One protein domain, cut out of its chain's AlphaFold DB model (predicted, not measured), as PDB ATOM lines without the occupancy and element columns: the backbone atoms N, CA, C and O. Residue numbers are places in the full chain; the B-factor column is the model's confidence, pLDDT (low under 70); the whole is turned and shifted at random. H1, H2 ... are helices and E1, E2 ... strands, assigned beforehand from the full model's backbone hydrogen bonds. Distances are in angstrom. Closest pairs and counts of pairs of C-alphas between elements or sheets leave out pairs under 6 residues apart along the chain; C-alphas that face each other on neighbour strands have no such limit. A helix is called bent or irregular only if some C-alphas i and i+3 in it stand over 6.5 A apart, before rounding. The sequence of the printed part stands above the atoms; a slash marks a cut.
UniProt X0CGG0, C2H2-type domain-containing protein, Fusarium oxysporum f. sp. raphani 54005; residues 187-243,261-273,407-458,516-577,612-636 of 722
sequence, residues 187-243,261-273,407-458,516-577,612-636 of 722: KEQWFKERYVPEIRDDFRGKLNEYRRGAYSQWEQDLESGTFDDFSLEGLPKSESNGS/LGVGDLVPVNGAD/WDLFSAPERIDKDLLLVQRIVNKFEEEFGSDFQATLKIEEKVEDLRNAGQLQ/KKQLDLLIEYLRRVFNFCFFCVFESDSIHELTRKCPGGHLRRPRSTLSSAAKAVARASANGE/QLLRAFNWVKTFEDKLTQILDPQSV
ATOM      1  N   LYS A 187     125.234 -14.654 -51.516       85.75
ATOM      2  CA  LYS A 187     124.823 -15.050 -52.878       85.75
ATOM      3  C   LYS A 187     123.407 -15.645 -52.944       85.75
ATOM      4  O   LYS A 187     122.864 -15.793 -54.041       85.75
ATOM      5  N   GLU A 188     122.826 -15.998 -51.801       88.19
ATOM      6  CA  GLU A 188     121.497 -16.606 -51.674       88.19
ATOM      7  C   GLU A 188     120.399 -15.534 -51.769       88.19
ATOM      8  O   GLU A 188     120.625 -14.377 -51.407       88.19
ATOM      9  N   GLN A 189     119.213 -15.887 -52.280       88.44
ATOM     10  CA  GLN A 189     118.191 -14.877 -52.599       88.44
ATOM     11  C   GLN A 189     117.615 -14.239 -51.335       88.44
ATOM     12  O   GLN A 189     117.505 -13.019 -51.276       88.44
ATOM     13  N   TRP A 190     117.358 -15.030 -50.289       87.88
ATOM     14  CA  TRP A 190     116.853 -14.511 -49.011       87.88
ATOM     15  C   TRP A 190     117.783 -13.449 -48.397       87.88
ATOM     16  O   TRP A 190     117.314 -12.485 -47.797       87.88
ATOM     17  N   PHE A 191     119.105 -13.607 -48.553       88.75
ATOM     18  CA  PHE A 191     120.088 -12.673 -48.003       88.75
ATOM     19  C   PHE A 191     120.045 -11.351 -48.770       88.75
ATOM     20  O   PHE A 191     120.079 -10.276 -48.172       88.75
ATOM     21  N   LYS A 192     119.939 -11.431 -50.101       88.38
ATOM     22  CA  LYS A 192     119.784 -10.260 -50.966       88.38
ATOM     23  C   LYS A 192     118.499  -9.498 -50.656       88.38
ATOM     24  O   LYS A 192     118.568  -8.311 -50.369       88.38
ATOM     25  N   GLU A 193     117.371 -10.203 -50.642       88.00
ATOM     26  CA  GLU A 193     116.032  -9.664 -50.363       88.00
ATOM     27  C   GLU A 193     115.950  -8.939 -49.011       88.00
ATOM     28  O   GLU A 193     115.201  -7.977 -48.880       88.00
ATOM     29  N   ARG A 194     116.741  -9.361 -48.013       85.38
ATOM     30  CA  ARG A 194     116.732  -8.763 -46.669       85.38
ATOM     31  C   ARG A 194     117.749  -7.637 -46.461       85.38
ATOM     32  O   ARG A 194     117.484  -6.737 -45.668       85.38
ATOM     33  N   TYR A 195     118.913  -7.685 -47.115       84.19
ATOM     34  CA  TYR A 195     120.047  -6.816 -46.757       84.19
ATOM     35  C   TYR A 195     120.601  -5.944 -47.887       84.19
ATOM     36  O   TYR A 195     121.201  -4.915 -47.577       84.19
ATOM     37  N   VAL A 196     120.421  -6.315 -49.160       84.50
ATOM     38  CA  VAL A 196     120.920  -5.528 -50.302       84.50
ATOM     39  C   VAL A 196     119.887  -4.444 -50.642       84.50
ATOM     40  O   VAL A 196     118.770  -4.812 -51.010       84.50
ATOM     41  N   PRO A 197     120.218  -3.138 -50.543       84.12
ATOM     42  CA  PRO A 197     119.244  -2.052 -50.713       84.12
ATOM     43  C   PRO A 197     118.444  -2.147 -52.020       84.12
ATOM     44  O   PRO A 197     117.222  -2.111 -51.991       84.12
ATOM     45  N   GLU A 198     119.133  -2.419 -53.131       85.88
ATOM     46  CA  GLU A 198     118.601  -2.550 -54.503       85.88
ATOM     47  C   GLU A 198     117.429  -3.539 -54.665       85.88
ATOM     48  O   GLU A 198     116.728  -3.491 -55.666       85.88
ATOM     49  N   ILE A 199     117.248  -4.479 -53.730       86.12
ATOM     50  CA  ILE A 199     116.196  -5.513 -53.771       86.12
ATOM     51  C   ILE A 199     115.284  -5.399 -52.539       86.12
ATOM     52  O   ILE A 199     114.078  -5.636 -52.618       86.12
ATOM     53  N   ARG A 200     115.862  -5.023 -51.392       87.06
ATOM     54  CA  ARG A 200     115.158  -4.814 -50.122       87.06
ATOM     55  C   ARG A 200     114.208  -3.617 -50.179       87.06
ATOM     56  O   ARG A 200     113.131  -3.675 -49.592       87.06
ATOM     57  N   ASP A 201     114.609  -2.536 -50.841       87.94
ATOM     58  CA  ASP A 201     113.922  -1.246 -50.734       87.94
ATOM     59  C   ASP A 201     112.658  -1.222 -51.612       87.94
ATOM     60  O   ASP A 201     111.601  -0.813 -51.134       87.94
ATOM     61  N   ASP A 202     112.709  -1.833 -52.804       88.94
ATOM     62  CA  ASP A 202     111.534  -2.170 -53.627       88.94
ATOM     63  C   ASP A 202     110.506  -3.014 -52.849       88.94
ATOM     64  O   ASP A 202     109.301  -2.748 -52.879       88.94
ATOM     65  N   PHE A 203     110.972  -4.041 -52.124       87.50
ATOM     66  CA  PHE A 203     110.089  -4.874 -51.307       87.50
ATOM     67  C   PHE A 203     109.503  -4.099 -50.119       87.50
ATOM     68  O   PHE A 203     108.312  -4.232 -49.841       87.50
ATOM     69  N   ARG A 204     110.290  -3.242 -49.454       87.31
ATOM     70  CA  ARG A 204     109.779  -2.350 -48.402       87.31
ATOM     71  C   ARG A 204     108.740  -1.363 -48.936       87.31
ATOM     72  O   ARG A 204     107.771  -1.111 -48.233       87.31
ATOM     73  N   GLY A 205     108.866  -0.886 -50.176       88.56
ATOM     74  CA  GLY A 205     107.824  -0.098 -50.844       88.56
ATOM     75  C   GLY A 205     106.479  -0.835 -50.903       88.56
ATOM     76  O   GLY A 205     105.477  -0.322 -50.403       88.56
ATOM     77  N   LYS A 206     106.476  -2.077 -51.415       88.44
ATOM     78  CA  LYS A 206     105.284  -2.949 -51.432       88.44
ATOM     79  C   LYS A 206     104.739  -3.238 -50.027       88.44
ATOM     80  O   LYS A 206     103.531  -3.217 -49.809       88.44
ATOM     81  N   LEU A 207     105.622  -3.536 -49.070       88.12
ATOM     82  CA  LEU A 207     105.237  -3.857 -47.691       88.12
ATOM     83  C   LEU A 207     104.592  -2.647 -47.005       88.12
ATOM     84  O   LEU A 207     103.599  -2.805 -46.302       88.12
ATOM     85  N   ASN A 208     105.110  -1.440 -47.243       87.81
ATOM     86  CA  ASN A 208     104.517  -0.213 -46.724       87.81
ATOM     87  C   ASN A 208     103.120   0.019 -47.318       87.81
ATOM     88  O   ASN A 208     102.205   0.361 -46.580       87.81
ATOM     89  N   GLU A 209     102.905  -0.235 -48.613       87.81
ATOM     90  CA  GLU A 209     101.564  -0.177 -49.214       87.81
ATOM     91  C   GLU A 209     100.580  -1.159 -48.551       87.81
ATOM     92  O   GLU A 209      99.513  -0.733 -48.108       87.81
ATOM     93  N   TYR A 210     100.970  -2.427 -48.364       87.12
ATOM     94  CA  TYR A 210     100.167  -3.423 -47.634       87.12
ATOM     95  C   TYR A 210      99.811  -2.954 -46.209       87.12
ATOM     96  O   TYR A 210      98.664  -3.050 -45.767       87.12
ATOM     97  N   ARG A 211     100.794  -2.393 -45.497       90.31
ATOM     98  CA  ARG A 211     100.648  -1.864 -44.134       90.31
ATOM     99  C   ARG A 211      99.709  -0.649 -44.033       90.31
ATOM    100  O   ARG A 211      99.147  -0.453 -42.960       90.31
ATOM    101  N   ARG A 212      99.456   0.124 -45.105       91.06
ATOM    102  CA  ARG A 212      98.433   1.203 -45.079       91.06
ATOM    103  C   ARG A 212      97.038   0.644 -44.798       91.06
ATOM    104  O   ARG A 212      96.315   1.207 -43.987       91.06
ATOM    105  N   GLY A 213      96.695  -0.496 -45.401       89.94
ATOM    106  CA  GLY A 213      95.429  -1.181 -45.124       89.94
ATOM    107  C   GLY A 213      95.324  -1.669 -43.675       89.94
ATOM    108  O   GLY A 213      94.257  -1.582 -43.078       89.94
ATOM    109  N   ALA A 214      96.437  -2.121 -43.086       91.50
ATOM    110  CA  ALA A 214      96.485  -2.503 -41.673       91.50
ATOM    111  C   ALA A 214      96.336  -1.294 -40.729       91.50
ATOM    112  O   ALA A 214      95.656  -1.412 -39.713       91.50
ATOM    113  N   TYR A 215      96.909  -0.133 -41.078       93.88
ATOM    114  CA  TYR A 215      96.705   1.115 -40.330       93.88
ATOM    115  C   TYR A 215      95.231   1.532 -40.330       93.88
ATOM    116  O   TYR A 215      94.663   1.725 -39.261       93.88
ATOM    117  N   SER A 216      94.587   1.598 -41.501       93.50
ATOM    118  CA  SER A 216      93.180   2.012 -41.597       93.50
ATOM    119  C   SER A 216      92.190   1.015 -40.982       93.50
ATOM    120  O   SER A 216      91.091   1.420 -40.618       93.50
ATOM    121  N   GLN A 217      92.556  -0.266 -40.844       92.50
ATOM    122  CA  GLN A 217      91.781  -1.215 -40.036       92.50
ATOM    123  C   GLN A 217      91.959  -0.931 -38.541       92.50
ATOM    124  O   GLN A 217      90.971  -0.764 -37.840       92.50
ATOM    125  N   TRP A 218      93.203  -0.804 -38.062       95.00
ATOM    126  CA  TRP A 218      93.489  -0.494 -36.656       95.00
ATOM    127  C   TRP A 218      92.856   0.833 -36.196       95.00
ATOM    128  O   TRP A 218      92.391   0.934 -35.065       95.00
ATOM    129  N   GLU A 219      92.811   1.828 -37.081       95.00
ATOM    130  CA  GLU A 219      92.129   3.111 -36.892       95.00
ATOM    131  C   GLU A 219      90.621   2.922 -36.651       95.00
ATOM    132  O   GLU A 219      90.101   3.395 -35.644       95.00
ATOM    133  N   GLN A 220      89.943   2.138 -37.497       94.62
ATOM    134  CA  GLN A 220      88.526   1.788 -37.313       94.62
ATOM    135  C   GLN A 220      88.292   0.971 -36.035       94.62
ATOM    136  O   GLN A 220      87.334   1.236 -35.313       94.62
ATOM    137  N   ASP A 221      89.172   0.012 -35.731       93.81
ATOM    138  CA  ASP A 221      89.081  -0.819 -34.527       93.81
ATOM    139  C   ASP A 221      89.223   0.029 -33.237       93.81
ATOM    140  O   ASP A 221      88.582  -0.266 -32.224       93.81
ATOM    141  N   LEU A 222      90.054   1.084 -33.270       94.75
ATOM    142  CA  LEU A 222      90.261   2.041 -32.174       94.75
ATOM    143  C   LEU A 222      89.043   2.965 -31.997       94.75
ATOM    144  O   LEU A 222      88.564   3.141 -30.874       94.75
ATOM    145  N   GLU A 223      88.520   3.515 -33.099       94.44
ATOM    146  CA  GLU A 223      87.310   4.350 -33.114       94.44
ATOM    147  C   GLU A 223      86.067   3.574 -32.647       94.44
ATOM    148  O   GLU A 223      85.240   4.113 -31.911       94.44
ATOM    149  N   SER A 224      85.946   2.292 -33.008       93.88
ATOM    150  CA  SER A 224      84.824   1.434 -32.605       93.88
ATOM    151  C   SER A 224      84.904   0.924 -31.160       93.88
ATOM    152  O   SER A 224      84.043   0.147 -30.746       93.88
ATOM    153  N   GLY A 225      85.933   1.316 -30.402       91.19
ATOM    154  CA  GLY A 225      86.126   0.923 -29.005       91.19
ATOM    155  C   GLY A 225      86.596  -0.522 -28.799       91.19
ATOM    156  O   GLY A 225      86.508  -1.047 -27.690       91.19
ATOM    157  N   THR A 226      87.120  -1.187 -29.837       91.44
ATOM    158  CA  THR A 226      87.558  -2.597 -29.760       91.44
ATOM    159  C   THR A 226      88.655  -2.803 -28.714       91.44
ATOM    160  O   THR A 226      88.796  -3.894 -28.166       91.44
ATOM    161  N   PHE A 227      89.432  -1.758 -28.417       92.19
ATOM    162  CA  PHE A 227      90.568  -1.809 -27.500       92.19
ATOM    163  C   PHE A 227      90.277  -1.217 -26.111       92.19
ATOM    164  O   PHE A 227      91.207  -1.042 -25.321       92.19
ATOM    165  N   ASP A 228      89.019  -0.931 -25.771       91.38
ATOM    166  CA  ASP A 228      88.669  -0.181 -24.554       91.38
ATOM    167  C   ASP A 228      88.894  -1.022 -23.284       91.38
ATOM    168  O   ASP A 228      89.565  -0.559 -22.361       91.38
ATOM    169  N   ASP A 229      88.550  -2.314 -23.315       89.75
ATOM    170  CA  ASP A 229      88.901  -3.293 -22.267       89.75
ATOM    171  C   ASP A 229      90.325  -3.887 -22.419       89.75
ATOM    172  O   ASP A 229      90.761  -4.706 -21.610       89.75
ATOM    173  N   PHE A 230      91.082  -3.522 -23.464       91.12
ATOM    174  CA  PHE A 230      92.378  -4.157 -23.744       91.12
ATOM    175  C   PHE A 230      93.438  -3.852 -22.677       91.12
ATOM    176  O   PHE A 230      93.702  -2.689 -22.362       91.12
ATOM    177  N   SER A 231      94.105  -4.899 -22.196       90.81
ATOM    178  CA  SER A 231      95.239  -4.825 -21.272       90.81
ATOM    179  C   SER A 231      96.268  -5.910 -21.596       90.81
ATOM    180  O   SER A 231      95.920  -7.017 -22.021       90.81
ATOM    181  N   LEU A 232      97.548  -5.613 -21.377       91.19
ATOM    182  CA  LEU A 232      98.634  -6.595 -21.378       91.19
ATOM    183  C   LEU A 232      99.038  -7.024 -19.962       91.19
ATOM    184  O   LEU A 232     100.098  -7.622 -19.794       91.19
ATOM    185  N   GLU A 233      98.223  -6.778 -18.937       88.69
ATOM    186  CA  GLU A 233      98.398  -7.408 -17.620       88.69
ATOM    187  C   GLU A 233      97.644  -8.747 -17.572       88.69
ATOM    188  O   GLU A 233      96.610  -8.925 -18.215       88.69
ATOM    189  N   GLY A 234      98.206  -9.738 -16.876       85.94
ATOM    190  CA  GLY A 234      97.630 -11.081 -16.763       85.94
ATOM    191  C   GLY A 234      97.325 -11.470 -15.322       85.94
ATOM    192  O   GLY A 234      98.129 -11.206 -14.431       85.94
ATOM    193  N   LEU A 235      96.208 -12.162 -15.095       81.50
ATOM    194  CA  LEU A 235      95.837 -12.704 -13.786       81.50
ATOM    195  C   LEU A 235      96.594 -14.008 -13.486       81.50
ATOM    196  O   LEU A 235      96.752 -14.836 -14.391       81.50
ATOM    197  N   PRO A 236      97.015 -14.266 -12.236       78.75
ATOM    198  CA  PRO A 236      97.499 -15.578 -11.824       78.75
ATOM    199  C   PRO A 236      96.418 -16.655 -11.993       78.75
ATOM    200  O   PRO A 236      95.250 -16.448 -11.674       78.75
ATOM    201  N   LYS A 237      96.797 -17.852 -12.448       73.25
ATOM    202  CA  LYS A 237      95.867 -18.987 -12.628       73.25
ATOM    203  C   LYS A 237      95.154 -19.436 -11.353       73.25
ATOM    204  O   LYS A 237      94.085 -20.022 -11.449       73.25
ATOM    205  N   SER A 238      95.746 -19.179 -10.191       69.12
ATOM    206  CA  SER A 238      95.158 -19.403  -8.864       69.12
ATOM    207  C   SER A 238      94.031 -18.426  -8.516       69.12
ATOM    208  O   SER A 238      93.272 -18.686  -7.590       69.12
ATOM    209  N   GLU A 239      93.944 -17.307  -9.233       68.25
ATOM    210  CA  GLU A 239      93.006 -16.203  -9.007       68.25
ATOM    211  C   GLU A 239      92.099 -15.956 -10.221       68.25
ATOM    212  O   GLU A 239      91.217 -15.108 -10.161       68.25
ATOM    213  N   SER A 240      92.265 -16.714 -11.312       71.31
ATOM    214  CA  SER A 240      91.371 -16.674 -12.470       71.31
ATOM    215  C   SER A 240      90.213 -17.654 -12.309       71.31
ATOM    216  O   SER A 240      90.405 -18.839 -12.043       71.31
ATOM    217  N   ASN A 241      89.003 -17.172 -12.576       72.38
ATOM    218  CA  ASN A 241      87.757 -17.945 -12.578       72.38
ATOM    219  C   ASN A 241      87.626 -18.937 -13.760       72.38
ATOM    220  O   ASN A 241      86.566 -19.525 -13.964       72.38
ATOM    221  N   GLY A 242      88.680 -19.105 -14.565       60.12
ATOM    222  CA  GLY A 242      88.696 -19.952 -15.758       60.12
ATOM    223  C   GLY A 242      88.249 -19.262 -17.052       60.12
ATOM    224  O   GLY A 242      88.511 -19.814 -18.119       60.12
ATOM    225  N   SER A 243      87.640 -18.070 -16.989       58.78
ATOM    226  CA  SER A 243      87.218 -17.289 -18.167       58.78
ATOM    227  C   SER A 243      87.982 -15.976 -18.386       58.78
ATOM    228  O   SER A 243      87.775 -15.347 -19.416       58.78
ATOM    229  N   LEU A 261     105.879 -16.917  -9.249       52.94
ATOM    230  CA  LEU A 261     105.035 -17.562 -10.253       52.94
ATOM    231  C   LEU A 261     105.837 -18.014 -11.481       52.94
ATOM    232  O   LEU A 261     106.735 -17.324 -11.977       52.94
ATOM    233  N   GLY A 262     105.474 -19.165 -12.035       54.19
ATOM    234  CA  GLY A 262     106.078 -19.694 -13.246       54.19
ATOM    235  C   GLY A 262     105.779 -18.852 -14.489       54.19
ATOM    236  O   GLY A 262     104.937 -17.951 -14.513       54.19
ATOM    237  N   VAL A 263     106.485 -19.182 -15.572       49.25
ATOM    238  CA  VAL A 263     106.304 -18.563 -16.903       49.25
ATOM    239  C   VAL A 263     104.959 -18.964 -17.538       49.25
ATOM    240  O   VAL A 263     104.487 -18.316 -18.468       49.25
ATOM    241  N   GLY A 264     104.340 -20.041 -17.044       54.81
ATOM    242  CA  GLY A 264     103.072 -20.576 -17.536       54.81
ATOM    243  C   GLY A 264     101.843 -20.199 -16.709       54.81
ATOM    244  O   GLY A 264     100.769 -20.709 -17.026       54.81
ATOM    245  N   ASP A 265     101.978 -19.361 -15.677       66.88
ATOM    246  CA  ASP A 265     100.966 -19.236 -14.611       66.88
ATOM    247  C   ASP A 265     100.087 -17.982 -14.705       66.88
ATOM    248  O   ASP A 265      99.295 -17.730 -13.803       66.88
ATOM    249  N   LEU A 266     100.182 -17.233 -15.808       75.94
ATOM    250  CA  LEU A 266      99.255 -16.144 -16.130       75.94
ATOM    251  C   LEU A 266      98.138 -16.602 -17.080       75.94
ATOM    252  O   LEU A 266      98.338 -17.484 -17.925       75.94
ATOM    253  N   VAL A 267      96.989 -15.944 -16.962       80.00
ATOM    254  CA  VAL A 267      95.858 -15.934 -17.900       80.00
ATOM    255  C   VAL A 267      95.649 -14.479 -18.347       80.00
ATOM    256  O   VAL A 267      95.827 -13.579 -17.527       80.00
ATOM    257  N   PRO A 268      95.305 -14.205 -19.615       79.38
ATOM    258  CA  PRO A 268      94.838 -12.881 -20.028       79.38
ATOM    259  C   PRO A 268      93.620 -12.437 -19.194       79.38
ATOM    260  O   PRO A 268      92.779 -13.267 -18.847       79.38
ATOM    261  N   VAL A 269      93.525 -11.144 -18.873       77.62
ATOM    262  CA  VAL A 269      92.299 -10.547 -18.305       77.62
ATOM    263  C   VAL A 269      91.185 -10.581 -19.368       77.62
ATOM    264  O   VAL A 269      91.469 -10.634 -20.569       77.62
ATOM    265  N   ASN A 270      89.914 -10.529 -18.961       67.81
ATOM    266  CA  ASN A 270      88.805 -10.195 -19.868       67.81
ATOM    267  C   ASN A 270      89.170  -8.980 -20.754       67.81
ATOM    268  O   ASN A 270      89.791  -8.036 -20.280       67.81
ATOM    269  N   GLY A 271      88.834  -9.019 -22.047       66.12
ATOM    270  CA  GLY A 271      89.202  -7.960 -23.003       66.12
ATOM    271  C   GLY A 271      90.650  -8.001 -23.518       66.12
ATOM    272  O   GLY A 271      90.948  -7.385 -24.537       66.12
ATOM    273  N   ALA A 272      91.558  -8.772 -22.909       68.00
ATOM    274  CA  ALA A 272      92.940  -8.879 -23.385       68.00
ATOM    275  C   ALA A 272      93.113  -9.816 -24.601       68.00
ATOM    276  O   ALA A 272      94.036  -9.620 -25.395       68.00
ATOM    277  N   ASP A 273      92.275 -10.846 -24.761       69.75
ATOM    278  CA  ASP A 273      92.372 -11.853 -25.839       69.75
ATOM    279  C   ASP A 273      91.603 -11.447 -27.113       69.75
ATOM    280  O   ASP A 273      90.788 -12.189 -27.664       69.75
ATOM    281  N   TRP A 407     109.097 -10.843 -17.277       88.56
ATOM    282  CA  TRP A 407     109.703 -10.675 -15.960       88.56
ATOM    283  C   TRP A 407     108.929  -9.643 -15.143       88.56
ATOM    284  O   TRP A 407     108.571  -8.585 -15.652       88.56
ATOM    285  N   ASP A 408     108.766  -9.937 -13.860       84.38
ATOM    286  CA  ASP A 408     107.972  -9.178 -12.891       84.38
ATOM    287  C   ASP A 408     108.330  -7.675 -12.897       84.38
ATOM    288  O   ASP A 408     107.443  -6.828 -12.814       84.38
ATOM    289  N   LEU A 409     109.617  -7.356 -13.121       90.12
ATOM    290  CA  LEU A 409     110.180  -6.002 -13.246       90.12
ATOM    291  C   LEU A 409     109.389  -5.074 -14.185       90.12
ATOM    292  O   LEU A 409     109.288  -3.887 -13.899       90.12
ATOM    293  N   PHE A 410     108.821  -5.594 -15.282       91.81
ATOM    294  CA  PHE A 410     108.077  -4.803 -16.278       91.81
ATOM    295  C   PHE A 410     106.751  -4.220 -15.765       91.81
ATOM    296  O   PHE A 410     106.107  -3.463 -16.481       91.81
ATOM    297  N   SER A 411     106.356  -4.571 -14.543       90.56
ATOM    298  CA  SER A 411     105.140  -4.099 -13.868       90.56
ATOM    299  C   SER A 411     105.436  -3.025 -12.804       90.56
ATOM    300  O   SER A 411     104.534  -2.613 -12.081       90.56
ATOM    301  N   ALA A 412     106.694  -2.578 -12.682       92.56
ATOM    302  CA  ALA A 412     107.089  -1.464 -11.818       92.56
ATOM    303  C   ALA A 412     106.873  -0.105 -12.521       92.56
ATOM    304  O   ALA A 412     107.123  -0.026 -13.731       92.56
ATOM    305  N   PRO A 413     106.486   0.971 -11.806       93.12
ATOM    306  CA  PRO A 413     106.200   2.273 -12.418       93.12
ATOM    307  C   PRO A 413     107.378   2.829 -13.225       93.12
ATOM    308  O   PRO A 413     107.217   3.248 -14.366       93.12
ATOM    309  N   GLU A 414     108.599   2.723 -12.695       93.94
ATOM    310  CA  GLU A 414     109.807   3.256 -13.333       93.94
ATOM    311  C   GLU A 414     110.198   2.473 -14.602       93.94
ATOM    312  O   GLU A 414     110.923   2.985 -15.461       93.94
ATOM    313  N   ARG A 415     109.702   1.234 -14.755       94.06
ATOM    314  CA  ARG A 415     109.766   0.500 -16.027       94.06
ATOM    315  C   ARG A 415     108.685   0.943 -16.989       94.06
ATOM    316  O   ARG A 415     109.018   1.185 -18.139       94.06
ATOM    317  N   ILE A 416     107.442   1.081 -16.535       95.56
ATOM    318  CA  ILE A 416     106.318   1.504 -17.380       95.56
ATOM    319  C   ILE A 416     106.624   2.866 -18.028       95.56
ATOM    320  O   ILE A 416     106.525   2.976 -19.247       95.56
ATOM    321  N   ASP A 417     107.131   3.837 -17.263       95.88
ATOM    322  CA  ASP A 417     107.584   5.143 -17.770       95.88
ATOM    323  C   ASP A 417     108.680   5.015 -18.848       95.88
ATOM    324  O   ASP A 417     108.582   5.595 -19.932       95.88
ATOM    325  N   LYS A 418     109.735   4.235 -18.577       96.12
ATOM    326  CA  LYS A 418     110.867   4.075 -19.505       96.12
ATOM    327  C   LYS A 418     110.490   3.287 -20.760       96.12
ATOM    328  O   LYS A 418     110.932   3.623 -21.858       96.12
ATOM    329  N   ASP A 419     109.697   2.235 -20.602       96.94
ATOM    330  CA  ASP A 419     109.264   1.367 -21.689       96.94
ATOM    331  C   ASP A 419     108.222   2.072 -22.576       96.94
ATOM    332  O   ASP A 419     108.297   1.922 -23.793       96.94
ATOM    333  N   LEU A 420     107.361   2.943 -22.029       97.62
ATOM    334  CA  LEU A 420     106.480   3.835 -22.800       97.62
ATOM    335  C   LEU A 420     107.280   4.777 -23.712       97.62
ATOM    336  O   LEU A 420     107.052   4.798 -24.923       97.62
ATOM    337  N   LEU A 421     108.288   5.470 -23.167       97.12
ATOM    338  CA  LEU A 421     109.186   6.329 -23.951       97.12
ATOM    339  C   LEU A 421     109.947   5.543 -25.037       97.12
ATOM    340  O   LEU A 421     110.150   6.039 -26.149       97.12
ATOM    341  N   LEU A 422     110.365   4.306 -24.747       96.94
ATOM    342  CA  LEU A 422     111.009   3.428 -25.731       96.94
ATOM    343  C   LEU A 422     110.040   2.982 -26.837       96.94
ATOM    344  O   LEU A 422     110.442   2.948 -28.001       96.94
ATOM    345  N   VAL A 423     108.779   2.680 -26.510       97.75
ATOM    346  CA  VAL A 423     107.748   2.347 -27.504       97.75
ATOM    347  C   VAL A 423     107.420   3.553 -28.384       97.75
ATOM    348  O   VAL A 423     107.459   3.410 -29.604       97.75
ATOM    349  N   GLN A 424     107.177   4.738 -27.812       97.25
ATOM    350  CA  GLN A 424     106.935   5.971 -28.578       97.25
ATOM    351  C   GLN A 424     108.095   6.262 -29.549       97.25
ATOM    352  O   GLN A 424     107.869   6.538 -30.728       97.25
ATOM    353  N   ARG A 425     109.357   6.108 -29.109       96.69
ATOM    354  CA  ARG A 425     110.526   6.239 -30.000       96.69
ATOM    355  C   ARG A 425     110.543   5.198 -31.128       96.69
ATOM    356  O   ARG A 425     110.963   5.538 -32.232       96.69
ATOM    357  N   ILE A 426     110.115   3.955 -30.883       95.81
ATOM    358  CA  ILE A 426     110.026   2.908 -31.919       95.81
ATOM    359  C   ILE A 426     108.903   3.218 -32.917       95.81
ATOM    360  O   ILE A 426     109.143   3.121 -34.118       95.81
ATOM    361  N   VAL A 427     107.720   3.623 -32.440       96.12
ATOM    362  CA  VAL A 427     106.570   4.020 -33.274       96.12
ATOM    363  C   VAL A 427     106.956   5.164 -34.204       96.12
ATOM    364  O   VAL A 427     106.934   4.980 -35.419       96.12
ATOM    365  N   ASN A 428     107.438   6.280 -33.651       94.31
ATOM    366  CA  ASN A 428     107.816   7.455 -34.435       94.31
ATOM    367  C   ASN A 428     108.891   7.111 -35.486       94.31
ATOM    368  O   ASN A 428     108.821   7.571 -36.622       94.31
ATOM    369  N   LYS A 429     109.865   6.252 -35.139       92.12
ATOM    370  CA  LYS A 429     110.892   5.784 -36.081       92.12
ATOM    371  C   LYS A 429     110.313   4.899 -37.189       92.12
ATOM    372  O   LYS A 429     110.775   4.960 -38.324       92.12
ATOM    373  N   PHE A 430     109.349   4.041 -36.872       92.25
ATOM    374  CA  PHE A 430     108.715   3.156 -37.848       92.25
ATOM    375  C   PHE A 430     107.795   3.927 -38.803       92.25
ATOM    376  O   PHE A 430     107.767   3.599 -39.986       92.25
ATOM    377  N   GLU A 431     107.122   4.978 -38.331       92.88
ATOM    378  CA  GLU A 431     106.339   5.911 -39.155       92.88
ATOM    379  C   GLU A 431     107.254   6.817 -40.021       92.88
ATOM    380  O   GLU A 431     106.981   7.022 -41.207       92.88
ATOM    381  N   GLU A 432     108.411   7.255 -39.500       90.94
ATOM    382  CA  GLU A 432     109.457   7.954 -40.272       90.94
ATOM    383  C   GLU A 432     110.065   7.055 -41.370       90.94
ATOM    384  O   GLU A 432     110.112   7.440 -42.539       90.94
ATOM    385  N   GLU A 433     110.472   5.824 -41.033       85.00
ATOM    386  CA  GLU A 433     111.001   4.822 -41.977       85.00
ATOM    387  C   GLU A 433     109.974   4.348 -43.029       85.00
ATOM    388  O   GLU A 433     110.327   3.612 -43.966       85.00
ATOM    389  N   PHE A 434     108.712   4.746 -42.867       81.88
ATOM    390  CA  PHE A 434     107.602   4.469 -43.768       81.88
ATOM    391  C   PHE A 434     107.292   5.635 -44.715       81.88
ATOM    392  O   PHE A 434     106.865   5.396 -45.848       81.88
ATOM    393  N   GLY A 435     107.523   6.875 -44.269       76.31
ATOM    394  CA  GLY A 435     107.160   8.090 -45.002       76.31
ATOM    395  C   GLY A 435     105.649   8.336 -45.015       76.31
ATOM    396  O   GLY A 435     105.068   8.544 -46.080       76.31
ATOM    397  N   SER A 436     105.004   8.248 -43.850       69.88
ATOM    398  CA  SER A 436     103.561   8.463 -43.664       69.88
ATOM    399  C   SER A 436     103.262   9.533 -42.627       69.88
ATOM    400  O   SER A 436     103.849   9.515 -41.551       69.88
ATOM    401  N   ASP A 437     102.209  10.309 -42.875       79.25
ATOM    402  CA  ASP A 437     101.522  11.137 -41.875       79.25
ATOM    403  C   ASP A 437     100.665  10.287 -40.903       79.25
ATOM    404  O   ASP A 437      99.561  10.671 -40.518       79.25
ATOM    405  N   PHE A 438     101.141   9.092 -40.534       89.75
ATOM    406  CA  PHE A 438     100.529   8.301 -39.468       89.75
ATOM    407  C   PHE A 438     100.765   9.013 -38.133       89.75
ATOM    408  O   PHE A 438     101.825   9.583 -37.893       89.75
ATOM    409  N   GLN A 439      99.738   9.014 -37.286       90.56
ATOM    410  CA  GLN A 439      99.737   9.716 -36.000       90.56
ATOM    411  C   GLN A 439      99.201   8.795 -34.900       90.56
ATOM    412  O   GLN A 439      98.308   9.167 -34.140       90.56
ATOM    413  N   ALA A 440      99.693   7.551 -34.849       93.25
ATOM    414  CA  ALA A 440      99.181   6.559 -33.904       93.25
ATOM    415  C   ALA A 440      99.364   6.991 -32.445       93.25
ATOM    416  O   ALA A 440      98.436   6.848 -31.655       93.25
ATOM    417  N   THR A 441     100.513   7.589 -32.114       95.06
ATOM    418  CA  THR A 441     100.803   8.121 -30.775       95.06
ATOM    419  C   THR A 441      99.747   9.133 -30.318       95.06
ATOM    420  O   THR A 441      99.168   8.948 -29.254       95.06
ATOM    421  N   LEU A 442      99.403  10.120 -31.156       95.56
ATOM    422  CA  LEU A 442      98.400  11.141 -30.817       95.56
ATOM    423  C   LEU A 442      96.991  10.548 -30.663       95.56
ATOM    424  O   LEU A 442      96.307  10.866 -29.696       95.56
ATOM    425  N   LYS A 443      96.574   9.648 -31.564       96.19
ATOM    426  CA  LYS A 443      95.255   8.987 -31.484       96.19
ATOM    427  C   LYS A 443      95.122   8.086 -30.256       96.19
ATOM    428  O   LYS A 443      94.040   7.966 -29.693       96.19
ATOM    429  N   ILE A 444      96.214   7.450 -29.831       97.38
ATOM    430  CA  ILE A 444      96.251   6.662 -28.595       97.38
ATOM    431  C   ILE A 444      96.209   7.580 -27.371       97.38
ATOM    432  O   ILE A 444      95.482   7.286 -26.430       97.38
ATOM    433  N   GLU A 445      96.944   8.692 -27.375       96.88
ATOM    434  CA  GLU A 445      96.915   9.678 -26.288       96.88
ATOM    435  C   GLU A 445      95.509  10.289 -26.122       96.88
ATOM    436  O   GLU A 445      94.986  10.283 -25.009       96.88
ATOM    437  N   GLU A 446      94.854  10.686 -27.218       96.62
ATOM    438  CA  GLU A 446      93.460  11.160 -27.257       96.62
ATOM    439  C   GLU A 446      92.469  10.086 -26.770       96.62
ATOM    440  O   GLU A 446      91.679  10.335 -25.861       96.62
ATOM    441  N   LYS A 447      92.567   8.848 -27.273       95.94
ATOM    442  CA  LYS A 447      91.680   7.753 -26.849       95.94
ATOM    443  C   LYS A 447      91.859   7.370 -25.374       95.94
ATOM    444  O   LYS A 447      90.888   6.983 -24.726       95.94
ATOM    445  N   VAL A 448      93.069   7.459 -24.814       96.44
ATOM    446  CA  VAL A 448      93.294   7.215 -23.375       96.44
ATOM    447  C   VAL A 448      92.785   8.379 -22.523       96.44
ATOM    448  O   VAL A 448      92.230   8.139 -21.453       96.44
ATOM    449  N   GLU A 449      92.901   9.617 -23.005       95.50
ATOM    450  CA  GLU A 449      92.287  10.791 -22.378       95.50
ATOM    451  C   GLU A 449      90.751  10.659 -22.331       95.50
ATOM    452  O   GLU A 449      90.151  10.877 -21.279       95.50
ATOM    453  N   ASP A 450      90.107  10.202 -23.408       95.12
ATOM    454  CA  ASP A 450      88.667   9.897 -23.417       95.12
ATOM    455  C   ASP A 450      88.291   8.814 -22.392       95.12
ATOM    456  O   ASP A 450      87.335   8.980 -21.633       95.12
ATOM    457  N   LEU A 451      89.059   7.718 -22.312       93.75
ATOM    458  CA  LEU A 451      88.831   6.642 -21.334       93.75
ATOM    459  C   LEU A 451      89.018   7.122 -19.882       93.75
ATOM    460  O   LEU A 451      88.288   6.679 -18.989       93.75
ATOM    461  N   ARG A 452      89.946   8.059 -19.643       93.50
ATOM    462  CA  ARG A 452      90.109   8.735 -18.347       93.50
ATOM    463  C   ARG A 452      88.885   9.584 -18.012       93.50
ATOM    464  O   ARG A 452      88.282   9.390 -16.960       93.50
ATOM    465  N   ASN A 453      88.465  10.463 -18.922       93.31
ATOM    466  CA  ASN A 453      87.307  11.341 -18.719       93.31
ATOM    467  C   ASN A 453      85.973  10.572 -18.625       93.31
ATOM    468  O   ASN A 453      85.038  11.037 -17.973       93.31
ATOM    469  N   ALA A 454      85.891   9.375 -19.211       92.38
ATOM    470  CA  ALA A 454      84.786   8.431 -19.034       92.38
ATOM    471  C   ALA A 454      84.809   7.681 -17.682       92.38
ATOM    472  O   ALA A 454      83.897   6.902 -17.403       92.38
ATOM    473  N   GLY A 455      85.834   7.885 -16.845       88.12
ATOM    474  CA  GLY A 455      85.987   7.251 -15.533       88.12
ATOM    475  C   GLY A 455      86.447   5.789 -15.572       88.12
ATOM    476  O   GLY A 455      86.354   5.106 -14.555       88.12
ATOM    477  N   GLN A 456      86.935   5.292 -16.714       86.12
ATOM    478  CA  GLN A 456      87.329   3.884 -16.882       86.12
ATOM    479  C   GLN A 456      88.767   3.587 -16.418       86.12
ATOM    480  O   GLN A 456      89.138   2.425 -16.279       86.12
ATOM    481  N   LEU A 457      89.572   4.623 -16.153       86.19
ATOM    482  CA  LEU A 457      90.971   4.523 -15.702       86.19
ATOM    483  C   LEU A 457      91.152   5.012 -14.255       86.19
ATOM    484  O   LEU A 457      92.135   5.669 -13.925       86.19
ATOM    485  N   GLN A 458      90.177   4.716 -13.396       79.56
ATOM    486  CA  GLN A 458      90.178   5.113 -11.989       79.56
ATOM    487  C   GLN A 458      90.817   4.039 -11.084       79.56
ATOM    488  O   GLN A 458      90.656   2.843 -11.352       79.56
ATOM    489  N   LYS A 516     100.048   2.833 -18.401       94.94
ATOM    490  CA  LYS A 516      99.831   1.405 -18.709       94.94
ATOM    491  C   LYS A 516      98.958   1.240 -19.955       94.94
ATOM    492  O   LYS A 516      99.312   0.469 -20.848       94.94
ATOM    493  N   LYS A 517      97.851   1.988 -20.046       95.44
ATOM    494  CA  LYS A 517      96.921   1.924 -21.180       95.44
ATOM    495  C   LYS A 517      97.563   2.419 -22.482       95.44
ATOM    496  O   LYS A 517      97.454   1.736 -23.500       95.44
ATOM    497  N   GLN A 518      98.287   3.542 -22.448       97.56
ATOM    498  CA  GLN A 518      99.047   4.050 -23.602       97.56
ATOM    499  C   GLN A 518     100.093   3.033 -24.082       97.56
ATOM    500  O   GLN A 518     100.149   2.717 -25.271       97.56
ATOM    501  N   LEU A 519     100.879   2.471 -23.155       97.62
ATOM    502  CA  LEU A 519     101.897   1.456 -23.439       97.62
ATOM    503  C   LEU A 519     101.298   0.233 -24.151       97.62
ATOM    504  O   LEU A 519     101.863  -0.246 -25.136       97.62
ATOM    505  N   ASP A 520     100.144  -0.249 -23.694       95.88
ATOM    506  CA  ASP A 520      99.494  -1.437 -24.253       95.88
ATOM    507  C   ASP A 520      98.922  -1.196 -25.650       95.88
ATOM    508  O   ASP A 520      99.158  -1.999 -26.557       95.88
ATOM    509  N   LEU A 521      98.236  -0.067 -25.851       96.75
ATOM    510  CA  LEU A 521      97.697   0.317 -27.155       96.75
ATOM    511  C   LEU A 521      98.812   0.547 -28.190       96.75
ATOM    512  O   LEU A 521      98.683   0.102 -29.331       96.75
ATOM    513  N   LEU A 522      99.938   1.154 -27.798       97.88
ATOM    514  CA  LEU A 522     101.094   1.348 -28.682       97.88
ATOM    515  C   LEU A 522     101.807   0.025 -29.028       97.88
ATOM    516  O   LEU A 522     102.237  -0.176 -30.167       97.88
ATOM    517  N   ILE A 523     101.931  -0.905 -28.073       96.31
ATOM    518  CA  ILE A 523     102.512  -2.236 -28.326       96.31
ATOM    519  C   ILE A 523     101.629  -3.047 -29.279       96.31
ATOM    520  O   ILE A 523     102.148  -3.753 -30.146       96.31
ATOM    521  N   GLU A 524     100.311  -2.952 -29.140       94.44
ATOM    522  CA  GLU A 524      99.367  -3.665 -29.995       94.44
ATOM    523  C   GLU A 524      99.227  -3.008 -31.386       94.44
ATOM    524  O   GLU A 524      99.144  -3.719 -32.390       94.44
ATOM    525  N   TYR A 525      99.340  -1.678 -31.489       96.06
ATOM    526  CA  TYR A 525      99.516  -0.963 -32.763       96.06
ATOM    527  C   TYR A 525     100.731  -1.487 -33.547       96.06
ATOM    528  O   TYR A 525     100.615  -1.873 -34.715       96.06
ATOM    529  N   LEU A 526     101.893  -1.594 -32.889       96.19
ATOM    530  CA  LEU A 526     103.106  -2.166 -33.487       96.19
ATOM    531  C   LEU A 526     102.908  -3.623 -33.946       96.19
ATOM    532  O   LEU A 526     103.522  -4.043 -34.935       96.19
ATOM    533  N   ARG A 527     102.034  -4.387 -33.277       94.19
ATOM    534  CA  ARG A 527     101.678  -5.755 -33.677       94.19
ATOM    535  C   ARG A 527     100.780  -5.775 -34.917       94.19
ATOM    536  O   ARG A 527     101.186  -6.415 -35.884       94.19
ATOM    537  N   ARG A 528      99.643  -5.060 -34.936       92.75
ATOM    538  CA  ARG A 528      98.719  -5.042 -36.096       92.75
ATOM    539  C   ARG A 528      99.337  -4.399 -37.339       92.75
ATOM    540  O   ARG A 528      99.298  -4.985 -38.418       92.75
ATOM    541  N   VAL A 529      99.928  -3.211 -37.205       93.69
ATOM    542  CA  VAL A 529     100.375  -2.421 -38.366       93.69
ATOM    543  C   VAL A 529     101.774  -2.826 -38.821       93.69
ATOM    544  O   VAL A 529     102.001  -3.045 -40.009       93.69
ATOM    545  N   PHE A 530     102.725  -2.994 -37.900       93.31
ATOM    546  CA  PHE A 530     104.118  -3.277 -38.264       93.31
ATOM    547  C   PHE A 530     104.508  -4.758 -38.200       93.31
ATOM    548  O   PHE A 530     105.598  -5.104 -38.660       93.31
ATOM    549  N   ASN A 531     103.640  -5.655 -37.716       93.56
ATOM    550  CA  ASN A 531     103.976  -7.059 -37.437       93.56
ATOM    551  C   ASN A 531     105.200  -7.202 -36.505       93.56
ATOM    552  O   ASN A 531     105.998  -8.142 -36.623       93.56
ATOM    553  N   PHE A 532     105.354  -6.250 -35.580       94.25
ATOM    554  CA  PHE A 532     106.475  -6.142 -34.654       94.25
ATOM    555  C   PHE A 532     106.034  -6.459 -33.224       94.25
ATOM    556  O   PHE A 532     105.038  -5.936 -32.734       94.25
ATOM    557  N   CYS A 533     106.795  -7.291 -32.510       94.62
ATOM    558  CA  CYS A 533     106.585  -7.488 -31.075       94.62
ATOM    559  C   CYS A 533     107.681  -6.789 -30.272       94.62
ATOM    560  O   CYS A 533     108.804  -7.295 -30.209       94.62
ATOM    561  N   PHE A 534     107.309  -5.716 -29.567       95.88
ATOM    562  CA  PHE A 534     108.190  -4.920 -28.708       95.88
ATOM    563  C   PHE A 534     109.068  -5.779 -27.785       95.88
ATOM    564  O   PHE A 534     110.279  -5.817 -27.973       95.88
ATOM    565  N   PHE A 535     108.487  -6.587 -26.892       93.81
ATOM    566  CA  PHE A 535     109.260  -7.411 -25.944       93.81
ATOM    567  C   PHE A 535     110.088  -8.556 -26.569       93.81
ATOM    568  O   PHE A 535     110.997  -9.072 -25.924       93.81
ATOM    569  N   CYS A 536     109.839  -8.963 -27.821       91.38
ATOM    570  CA  CYS A 536     110.767  -9.856 -28.538       91.38
ATOM    571  C   CYS A 536     111.865  -9.085 -29.291       91.38
ATOM    572  O   CYS A 536     112.870  -9.690 -29.670       91.38
ATOM    573  N   VAL A 537     111.654  -7.786 -29.521       92.38
ATOM    574  CA  VAL A 537     112.376  -6.912 -30.451       92.38
ATOM    575  C   VAL A 537     112.538  -7.580 -31.823       92.38
ATOM    576  O   VAL A 537     113.645  -7.859 -32.283       92.38
ATOM    577  N   PHE A 538     111.406  -7.922 -32.448       87.88
ATOM    578  CA  PHE A 538     111.362  -8.662 -33.713       87.88
ATOM    579  C   PHE A 538     110.264  -8.142 -34.655       87.88
ATOM    580  O   PHE A 538     109.100  -8.096 -34.257       87.88
ATOM    581  N   GLU A 539     110.651  -7.796 -35.890       88.31
ATOM    582  CA  GLU A 539     109.795  -7.422 -37.032       88.31
ATOM    583  C   GLU A 539     109.582  -8.636 -37.953       88.31
ATOM    584  O   GLU A 539     110.540  -9.360 -38.239       88.31
ATOM    585  N   SER A 540     108.354  -8.836 -38.442       87.56
ATOM    586  CA  SER A 540     107.949  -9.998 -39.256       87.56
ATOM    587  C   SER A 540     107.377  -9.575 -40.617       87.56
ATOM    588  O   SER A 540     106.722  -8.540 -40.705       87.56
ATOM    589  N   ASP A 541     107.511 -10.414 -41.654       85.25
ATOM    590  CA  ASP A 541     106.895 -10.168 -42.977       85.25
ATOM    591  C   ASP A 541     105.346 -10.275 -42.954       85.25
ATOM    592  O   ASP A 541     104.680  -9.809 -43.881       85.25
ATOM    593  N   SER A 542     104.756 -10.919 -41.932       88.12
ATOM    594  CA  SER A 542     103.300 -10.986 -41.695       88.12
ATOM    595  C   SER A 542     102.921 -11.508 -40.301       88.12
ATOM    596  O   SER A 542     103.745 -12.097 -39.591       88.12
ATOM    597  N   ILE A 543     101.628 -11.396 -39.971       89.88
ATOM    598  CA  ILE A 543     101.017 -11.880 -38.726       89.88
ATOM    599  C   ILE A 543     101.265 -13.377 -38.503       89.88
ATOM    600  O   ILE A 543     101.577 -13.794 -37.392       89.88
ATOM    601  N   HIS A 544     101.245 -14.204 -39.553       90.31
ATOM    602  CA  HIS A 544     101.479 -15.646 -39.407       90.31
ATOM    603  C   HIS A 544     102.920 -15.988 -38.976       90.31
ATOM    604  O   HIS A 544     103.125 -16.978 -38.267       90.31
ATOM    605  N   GLU A 545     103.927 -15.187 -39.355       89.31
ATOM    606  CA  GLU A 545     105.277 -15.341 -38.795       89.31
ATOM    607  C   GLU A 545     105.357 -14.783 -37.371       89.31
ATOM    608  O   GLU A 545     105.936 -15.443 -36.499       89.31
ATOM    609  N   LEU A 546     104.734 -13.627 -37.114       90.12
ATOM    610  CA  LEU A 546     104.671 -13.022 -35.784       90.12
ATOM    611  C   LEU A 546     104.082 -14.010 -34.767       90.12
ATOM    612  O   LEU A 546     104.749 -14.354 -33.792       90.12
ATOM    613  N   THR A 547     102.901 -14.564 -35.047       89.88
ATOM    614  CA  THR A 547     102.230 -15.590 -34.235       89.88
ATOM    615  C   THR A 547     103.070 -16.863 -34.116       89.88
ATOM    616  O   THR A 547     103.115 -17.492 -33.060       89.88
ATOM    617  N   ARG A 548     103.824 -17.251 -35.150       87.62
ATOM    618  CA  ARG A 548     104.700 -18.431 -35.074       87.62
ATOM    619  C   ARG A 548     105.885 -18.252 -34.111       87.62
ATOM    620  O   ARG A 548     106.358 -19.252 -33.568       87.62
ATOM    621  N   LYS A 549     106.366 -17.025 -33.872       86.00
ATOM    622  CA  LYS A 549     107.437 -16.736 -32.889       86.00
ATOM    623  C   LYS A 549     106.908 -16.241 -31.535       86.00
ATOM    624  O   LYS A 549     107.526 -16.470 -30.490       86.00
ATOM    625  N   CYS A 550     105.769 -15.559 -31.539       89.56
ATOM    626  CA  CYS A 550     105.156 -14.881 -30.404       89.56
ATOM    627  C   CYS A 550     103.614 -14.938 -30.523       89.56
ATOM    628  O   CYS A 550     103.005 -13.935 -30.896       89.56
ATOM    629  N   PRO A 551     102.987 -16.099 -30.215       82.56
ATOM    630  CA  PRO A 551     101.592 -16.382 -30.562       82.56
ATOM    631  C   PRO A 551     100.596 -15.300 -30.142       82.56
ATOM    632  O   PRO A 551     100.067 -14.609 -31.001       82.56
ATOM    633  N   GLY A 552     100.362 -15.121 -28.840       81.50
ATOM    634  CA  GLY A 552      99.427 -14.109 -28.335       81.50
ATOM    635  C   GLY A 552     100.093 -12.808 -27.874       81.50
ATOM    636  O   GLY A 552      99.481 -12.027 -27.155       81.50
ATOM    637  N   GLY A 553     101.371 -12.581 -28.193       89.00
ATOM    638  CA  GLY A 553     102.144 -11.507 -27.563       89.00
ATOM    639  C   GLY A 553     102.697 -11.898 -26.184       89.00
ATOM    640  O   GLY A 553     103.072 -13.054 -25.948       89.00
ATOM    641  N   HIS A 554     102.767 -10.920 -25.280       90.94
ATOM    642  CA  HIS A 554     103.279 -11.072 -23.915       90.94
ATOM    643  C   HIS A 554     102.304 -10.479 -22.889       90.94
ATOM    644  O   HIS A 554     101.450  -9.681 -23.262       90.94
ATOM    645  N   LEU A 555     102.451 -10.859 -21.617       91.00
ATOM    646  CA  LEU A 555     101.723 -10.284 -20.482       91.00
ATOM    647  C   LEU A 555     102.689  -9.838 -19.374       91.00
ATOM    648  O   LEU A 555     103.572 -10.610 -18.985       91.00
ATOM    649  N   ARG A 556     102.488  -8.632 -18.833       91.12
ATOM    650  CA  ARG A 556     102.982  -8.217 -17.510       91.12
ATOM    651  C   ARG A 556     102.273  -9.016 -16.412       91.12
ATOM    652  O   ARG A 556     101.217  -9.611 -16.640       91.12
ATOM    653  N   ARG A 557     102.851  -9.025 -15.210       87.88
ATOM    654  CA  ARG A 557     102.175  -9.529 -14.004       87.88
ATOM    655  C   ARG A 557     101.395  -8.392 -13.329       87.88
ATOM    656  O   ARG A 557     101.697  -7.234 -13.606       87.88
ATOM    657  N   PRO A 558     100.457  -8.682 -12.412       85.12
ATOM    658  CA  PRO A 558      99.877  -7.653 -11.559       85.12
ATOM    659  C   PRO A 558     100.958  -7.077 -10.640       85.12
ATOM    660  O   PRO A 558     101.819  -7.821 -10.149       85.12
ATOM    661  N   ARG A 559     100.905  -5.770 -10.367       85.00
ATOM    662  CA  ARG A 559     101.916  -5.083  -9.544       85.00
ATOM    663  C   ARG A 559     101.976  -5.605  -8.100       85.00
ATOM    664  O   ARG A 559     103.060  -5.657  -7.528       85.00
ATOM    665  N   SER A 560     100.869  -6.128  -7.575       80.88
ATOM    666  CA  SER A 560     100.777  -6.837  -6.283       80.88
ATOM    667  C   SER A 560     101.629  -8.116  -6.181       80.88
ATOM    668  O   SER A 560     101.846  -8.634  -5.089       80.88
ATOM    669  N   THR A 561     102.160  -8.640  -7.293       77.94
ATOM    670  CA  THR A 561     103.112  -9.774  -7.278       77.94
ATOM    671  C   THR A 561     104.580  -9.340  -7.137       77.94
ATOM    672  O   THR A 561     105.484 -10.179  -7.106       77.94
ATOM    673  N   LEU A 562     104.854  -8.032  -7.074       82.88
ATOM    674  CA  LEU A 562     106.181  -7.451  -7.281       82.88
ATOM    675  C   LEU A 562     106.887  -7.152  -5.945       82.88
ATOM    676  O   LEU A 562     106.840  -6.043  -5.418       82.88
ATOM    677  N   SER A 563     107.583  -8.165  -5.415       86.38
ATOM    678  CA  SER A 563     108.344  -8.082  -4.151       86.38
ATOM    679  C   SER A 563     109.271  -6.855  -4.045       86.38
ATOM    680  O   SER A 563     109.809  -6.378  -5.043       86.38
ATOM    681  N   SER A 564     109.568  -6.393  -2.827       86.31
ATOM    682  CA  SER A 564     110.451  -5.233  -2.584       86.31
ATOM    683  C   SER A 564     111.854  -5.360  -3.206       86.31
ATOM    684  O   SER A 564     112.413  -4.381  -3.704       86.31
ATOM    685  N   ALA A 565     112.408  -6.576  -3.270       87.75
ATOM    686  CA  ALA A 565     113.652  -6.852  -3.991       87.75
ATOM    687  C   ALA A 565     113.499  -6.681  -5.517       87.75
ATOM    688  O   ALA A 565     114.416  -6.191  -6.178       87.75
ATOM    689  N   ALA A 566     112.339  -7.034  -6.079       88.00
ATOM    690  CA  ALA A 566     112.008  -6.750  -7.472       88.00
ATOM    691  C   ALA A 566     111.777  -5.244  -7.710       88.00
ATOM    692  O   ALA A 566     112.306  -4.742  -8.699       88.00
ATOM    693  N   LYS A 567     111.112  -4.508  -6.796       90.81
ATOM    694  CA  LYS A 567     110.971  -3.031  -6.858       90.81
ATOM    695  C   LYS A 567     112.354  -2.366  -6.985       90.81
ATOM    696  O   LYS A 567     112.596  -1.585  -7.902       90.81
ATOM    697  N   ALA A 568     113.309  -2.751  -6.132       90.94
ATOM    698  CA  ALA A 568     114.680  -2.230  -6.169       90.94
ATOM    699  C   ALA A 568     115.443  -2.571  -7.468       90.94
ATOM    700  O   ALA A 568     116.102  -1.708  -8.050       90.94
ATOM    701  N   VAL A 569     115.351  -3.815  -7.954       92.25
ATOM    702  CA  VAL A 569     116.013  -4.242  -9.205       92.25
ATOM    703  C   VAL A 569     115.377  -3.586 -10.437       92.25
ATOM    704  O   VAL A 569     116.092  -3.267 -11.391       92.25
ATOM    705  N   ALA A 570     114.063  -3.347 -10.418       91.62
ATOM    706  CA  ALA A 570     113.348  -2.646 -11.476       91.62
ATOM    707  C   ALA A 570     113.823  -1.190 -11.576       91.62
ATOM    708  O   ALA A 570     114.319  -0.816 -12.643       91.62
ATOM    709  N   ARG A 571     113.812  -0.442 -10.457       93.12
ATOM    710  CA  ARG A 571     114.387   0.913 -10.340       93.12
ATOM    711  C   ARG A 571     115.804   0.997 -10.895       93.12
ATOM    712  O   ARG A 571     116.065   1.781 -11.805       93.12
ATOM    713  N   ALA A 572     116.699   0.122 -10.435       93.38
ATOM    714  CA  ALA A 572     118.080   0.113 -10.909       93.38
ATOM    715  C   ALA A 572     118.179  -0.112 -12.433       93.38
ATOM    716  O   ALA A 572     118.941   0.564 -13.122       93.38
ATOM    717  N   SER A 573     117.370  -1.024 -12.989       93.88
ATOM    718  CA  SER A 573     117.336  -1.281 -14.437       93.88
ATOM    719  C   SER A 573     116.696  -0.152 -15.259       93.88
ATOM    720  O   SER A 573     117.036   0.017 -16.431       93.88
ATOM    721  N   ALA A 574     115.783   0.630 -14.672       92.81
ATOM    722  CA  ALA A 574     115.251   1.837 -15.293       92.81
ATOM    723  C   ALA A 574     116.354   2.905 -15.380       92.81
ATOM    724  O   ALA A 574     116.725   3.321 -16.481       92.81
ATOM    725  N   ASN A 575     116.970   3.233 -14.243       92.25
ATOM    726  CA  ASN A 575     117.980   4.289 -14.108       92.25
ATOM    727  C   ASN A 575     119.333   3.966 -14.778       92.25
ATOM    728  O   ASN A 575     120.155   4.860 -14.973       92.25
ATOM    729  N   GLY A 576     119.591   2.700 -15.127       88.94
ATOM    730  CA  GLY A 576     120.884   2.244 -15.657       88.94
ATOM    731  C   GLY A 576     121.945   2.004 -14.572       88.94
ATOM    732  O   GLY A 576     123.137   1.910 -14.873       88.94
ATOM    733  N   GLU A 577     121.521   1.901 -13.315       91.44
ATOM    734  CA  GLU A 577     122.361   1.611 -12.154       91.44
ATOM    735  C   GLU A 577     122.846   0.146 -12.153       91.44
ATOM    736  O   GLU A 577     122.226  -0.730 -12.766       91.44
ATOM    737  N   GLN A 612     117.519 -15.144 -10.009       85.69
ATOM    738  CA  GLN A 612     116.418 -14.919 -10.945       85.69
ATOM    739  C   GLN A 612     116.266 -13.432 -11.276       85.69
ATOM    740  O   GLN A 612     116.198 -13.086 -12.454       85.69
ATOM    741  N   LEU A 613     116.328 -12.553 -10.273       88.50
ATOM    742  CA  LEU A 613     116.347 -11.103 -10.468       88.50
ATOM    743  C   LEU A 613     117.564 -10.660 -11.294       88.50
ATOM    744  O   LEU A 613     117.425  -9.849 -12.206       88.50
ATOM    745  N   LEU A 614     118.738 -11.258 -11.069       88.31
ATOM    746  CA  LEU A 614     119.931 -11.006 -11.882       88.31
ATOM    747  C   LEU A 614     119.743 -11.454 -13.343       88.31
ATOM    748  O   LEU A 614     120.241 -10.792 -14.254       88.31
ATOM    749  N   ARG A 615     119.014 -12.548 -13.609       88.50
ATOM    750  CA  ARG A 615     118.657 -12.949 -14.987       88.50
ATOM    751  C   ARG A 615     117.679 -11.966 -15.623       88.50
ATOM    752  O   ARG A 615     117.895 -11.602 -16.773       88.50
ATOM    753  N   ALA A 616     116.665 -11.516 -14.885       89.44
ATOM    754  CA  ALA A 616     115.710 -10.514 -15.353       89.44
ATOM    755  C   ALA A 616     116.412  -9.188 -15.698       89.44
ATOM    756  O   ALA A 616     116.260  -8.690 -16.807       89.44
ATOM    757  N   PHE A 617     117.282  -8.685 -14.818       91.31
ATOM    758  CA  PHE A 617     118.095  -7.484 -15.047       91.31
ATOM    759  C   PHE A 617     118.985  -7.597 -16.303       91.31
ATOM    760  O   PHE A 617     119.003  -6.703 -17.148       91.31
ATOM    761  N   ASN A 618     119.687  -8.724 -16.487       89.38
ATOM    762  CA  ASN A 618     120.495  -8.957 -17.694       89.38
ATOM    763  C   ASN A 618     119.644  -9.150 -18.964       89.38
ATOM    764  O   ASN A 618     120.105  -8.830 -20.064       89.38
ATOM    765  N   TRP A 619     118.407  -9.640 -18.834       90.94
ATOM    766  CA  TRP A 619     117.452  -9.717 -19.938       90.94
ATOM    767  C   TRP A 619     116.989  -8.316 -20.348       90.94
ATOM    768  O   TRP A 619     117.088  -7.987 -21.524       90.94
ATOM    769  N   VAL A 620     116.588  -7.474 -19.383       92.38
ATOM    770  CA  VAL A 620     116.215  -6.061 -19.595       92.38
ATOM    771  C   VAL A 620     117.337  -5.312 -20.310       92.38
ATOM    772  O   VAL A 620     117.085  -4.667 -21.323       92.38
ATOM    773  N   LYS A 621     118.592  -5.480 -19.871       90.06
ATOM    774  CA  LYS A 621     119.739  -4.887 -20.567       90.06
ATOM    775  C   LYS A 621     119.867  -5.380 -22.015       90.06
ATOM    776  O   LYS A 621     119.962  -4.567 -22.923       90.06
ATOM    777  N   THR A 622     119.814  -6.694 -22.245       88.12
ATOM    778  CA  THR A 622     119.866  -7.270 -23.607       88.12
ATOM    779  C   THR A 622     118.724  -6.761 -24.499       88.12
ATOM    780  O   THR A 622     118.890  -6.614 -25.709       88.12
ATOM    781  N   PHE A 623     117.557  -6.502 -23.912       92.31
ATOM    782  CA  PHE A 623     116.373  -5.957 -24.569       92.31
ATOM    783  C   PHE A 623     116.547  -4.470 -24.931       92.31
ATOM    784  O   PHE A 623     116.295  -4.099 -26.077       92.31
ATOM    785  N   GLU A 624     117.083  -3.641 -24.033       92.19
ATOM    786  CA  GLU A 624     117.421  -2.239 -24.328       92.19
ATOM    787  C   GLU A 624     118.579  -2.113 -25.332       92.19
ATOM    788  O   GLU A 624     118.500  -1.303 -26.257       92.19
ATOM    789  N   ASP A 625     119.607  -2.963 -25.231       86.81
ATOM    790  CA  ASP A 625     120.693  -3.064 -26.216       86.81
ATOM    791  C   ASP A 625     120.126  -3.424 -27.609       86.81
ATOM    792  O   ASP A 625     120.569  -2.884 -28.627       86.81
ATOM    793  N   LYS A 626     119.123  -4.318 -27.680       87.00
ATOM    794  CA  LYS A 626     118.392  -4.669 -28.916       87.00
ATOM    795  C   LYS A 626     117.546  -3.502 -29.448       87.00
ATOM    796  O   LYS A 626     117.579  -3.248 -30.648       87.00
ATOM    797  N   LEU A 627     116.810  -2.780 -28.600       91.12
ATOM    798  CA  LEU A 627     116.024  -1.612 -29.025       91.12
ATOM    799  C   LEU A 627     116.924  -0.477 -29.535       91.12
ATOM    800  O   LEU A 627     116.661   0.084 -30.596       91.12
ATOM    801  N   THR A 628     118.030  -0.200 -28.843       89.12
ATOM    802  CA  THR A 628     119.010   0.837 -29.217       89.12
ATOM    803  C   THR A 628     119.643   0.556 -30.584       89.12
ATOM    804  O   THR A 628     119.841   1.475 -31.374       89.12
ATOM    805  N   GLN A 629     119.875  -0.719 -30.927       83.81
ATOM    806  CA  GLN A 629     120.334  -1.133 -32.263       83.81
ATOM    807  C   GLN A 629     119.344  -0.815 -33.397       83.81
ATOM    808  O   GLN A 629     119.773  -0.708 -34.547       83.81
ATOM    809  N   ILE A 630     118.047  -0.676 -33.099       87.25
ATOM    810  CA  ILE A 630     117.021  -0.244 -34.061       87.25
ATOM    811  C   ILE A 630     116.883   1.280 -34.030       87.25
ATOM    812  O   ILE A 630     116.939   1.919 -35.079       87.25
ATOM    813  N   LEU A 631     116.729   1.870 -32.840       89.88
ATOM    814  CA  LEU A 631     116.526   3.309 -32.652       89.88
ATOM    815  C   LEU A 631     117.693   4.130 -33.199       89.88
ATOM    816  O   LEU A 631     117.492   4.923 -34.121       89.88
ATOM    817  N   ASP A 632     118.907   3.852 -32.720       86.12
ATOM    818  CA  ASP A 632     120.097   4.677 -32.924       86.12
ATOM    819  C   ASP A 632     121.261   3.877 -33.568       86.12
ATOM    820  O   ASP A 632     122.338   3.780 -32.967       86.12
ATOM    821  N   PRO A 633     121.127   3.312 -34.798       79.06
ATOM    822  CA  PRO A 633     122.107   2.371 -35.369       79.06
ATOM    823  C   PRO A 633     123.530   2.925 -35.532       79.06
ATOM    824  O   PRO A 633     124.476   2.157 -35.687       79.06
ATOM    825  N   GLN A 634     123.687   4.252 -35.516       75.81
ATOM    826  CA  GLN A 634     124.978   4.944 -35.603       75.81
ATOM    827  C   GLN A 634     125.754   4.957 -34.273       75.81
ATOM    828  O   GLN A 634     126.968   5.135 -34.288       75.81
ATOM    829  N   SER A 635     125.076   4.768 -33.133       78.56
ATOM    830  CA  SER A 635     125.707   4.735 -31.800       78.56
ATOM    831  C   SER A 635     126.347   3.381 -31.463       78.56
ATOM    832  O   SER A 635     127.142   3.272 -30.529       78.56
ATOM    833  N   VAL A 636     126.001   2.340 -32.224       75.12
ATOM    834  CA  VAL A 636     126.385   0.952 -31.960       75.12
ATOM    835  C   VAL A 636     127.848   0.710 -32.336       75.12
ATOM    836  O   VAL A 636     128.272   1.016 -33.451       75.12
TER     837      VAL A 636
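What this domain is: This is residues 187 to 243, 261 to 273, 407 to 458, 516 to 577 and 612 to 636 of the 722 residues of the protein "C2H2-type domain-containing protein" of Fusarium oxysporum f. sp. raphani 54005 (UniProt X0CGG0). Two helices, H4 and H6, run side by side through the core; H5 folds back beside them to make a triangle, and H8 and H9 pack on the other side of H4. The long helix H2 crosses one end of H6 and reaches away from the body to the short helix H1, set at a corner, while H7 and a small ribbon of two strands, E1 and E2, lie away from H4. The printed part has 209 residues, with named elements in the order H1 H2 E1 E2 H3 H4 H5 H6 H7 H8 H9. The class is mostly helix, and the one sheet is the antiparallel pair E1 - E2. The whole is compact, with a radius of gyration of the C-alphas of 18.2 A and spans of 52 by 41 by 30 A.

Where its parts are: H1 holds residues 189 to 195 and begins with C-alpha 189 at (118.191, -14.877, -52.599). H2, residues 197 to 223, is the longest helix at 37.0 A and has a kink of 29 degrees near residue 209. H2 is neither bent nor irregular, but only just: C-alphas 198 and 201 are 6.1 A apart. E1 is residues 234 to 236 and E2 residues 266 to 268, each 6.7 A long. H3 is residues 408 to 411. H4, residues 413 to 432, measures 28.6 A from C-alpha 413 at (106.200, 2.273, -12.418). H5, residues 440 to 453, measures 19.9 A, and H6, residues 516 to 528, 18.6 A. H7 is residues 543 to 549. H8, residues 564 to 575, measures 16.7 A. H9, residues 612 to 631, measures 28.3 A and ends with C-alpha 631 at (116.526, 3.309, -32.652).

How they stand to each other: H4 is the hub, touching H5, H6, H8 and H9. It touches H6 closest at the C-alphas of Leu 420 and Leu 519, 5.2 A apart, the same way at a shallow tilt of 34 degrees, only just short of steep. H4 and H5 form a helical hairpin, closest at the C-alphas of Gln 424 and Thr 441, 6.9 A. H5 touches H6, closest at the C-alphas of Ile 444 and Gln 518, 6.3 A, opposite ways at a steep tilt of 38 degrees. H4, H8 and H9 form a bundle, helices set together lengthwise; the C-alphas of Ser 573 and Phe 617, 6.3 A apart, are the closest of H8 and H9. H3 touches H8, with the C-alphas of Leu 409 and Ala 570 closest at 4.9 A. H2 touches H6 with residues 214 to 218 alone, closest at the C-alphas of Ala 214 and Arg 528, 6.5 A. H1 and H2 touch only at the corner, closest at the C-alphas of Glu 193 and Arg 200, 4.9 A. H7 touches no helix but is near H6. In E1 and E2, N 235 and O 267 are 2.8 A apart, within hydrogen-bond range. In H1, H5, H6, H7 and H8 every O i to N i+4 pair is within hydrogen-bond range; in H2 it is 19 of 23, in H4 and H9 15 of 16, and H3 is too short for such a pair.

The domain as a whole: The two C-alphas farthest apart, those of Lys 187 and Gly 455, are 58.3 A apart. Four cuts interrupt the printed part, with C-alpha gaps of 19.5 A from 243 to 261, 20.0 A from 273 to 407, 12.3 A from 458 to 516 and 17.6 A from 577 to 612. The links H6 to H7 and H7 to H8 are long, 14 residues each. The mean pLDDT of the printed part is 87.9; residues 238 to 239, 242 to 243, 261 to 265, 270 to 273 and 436 are under 70.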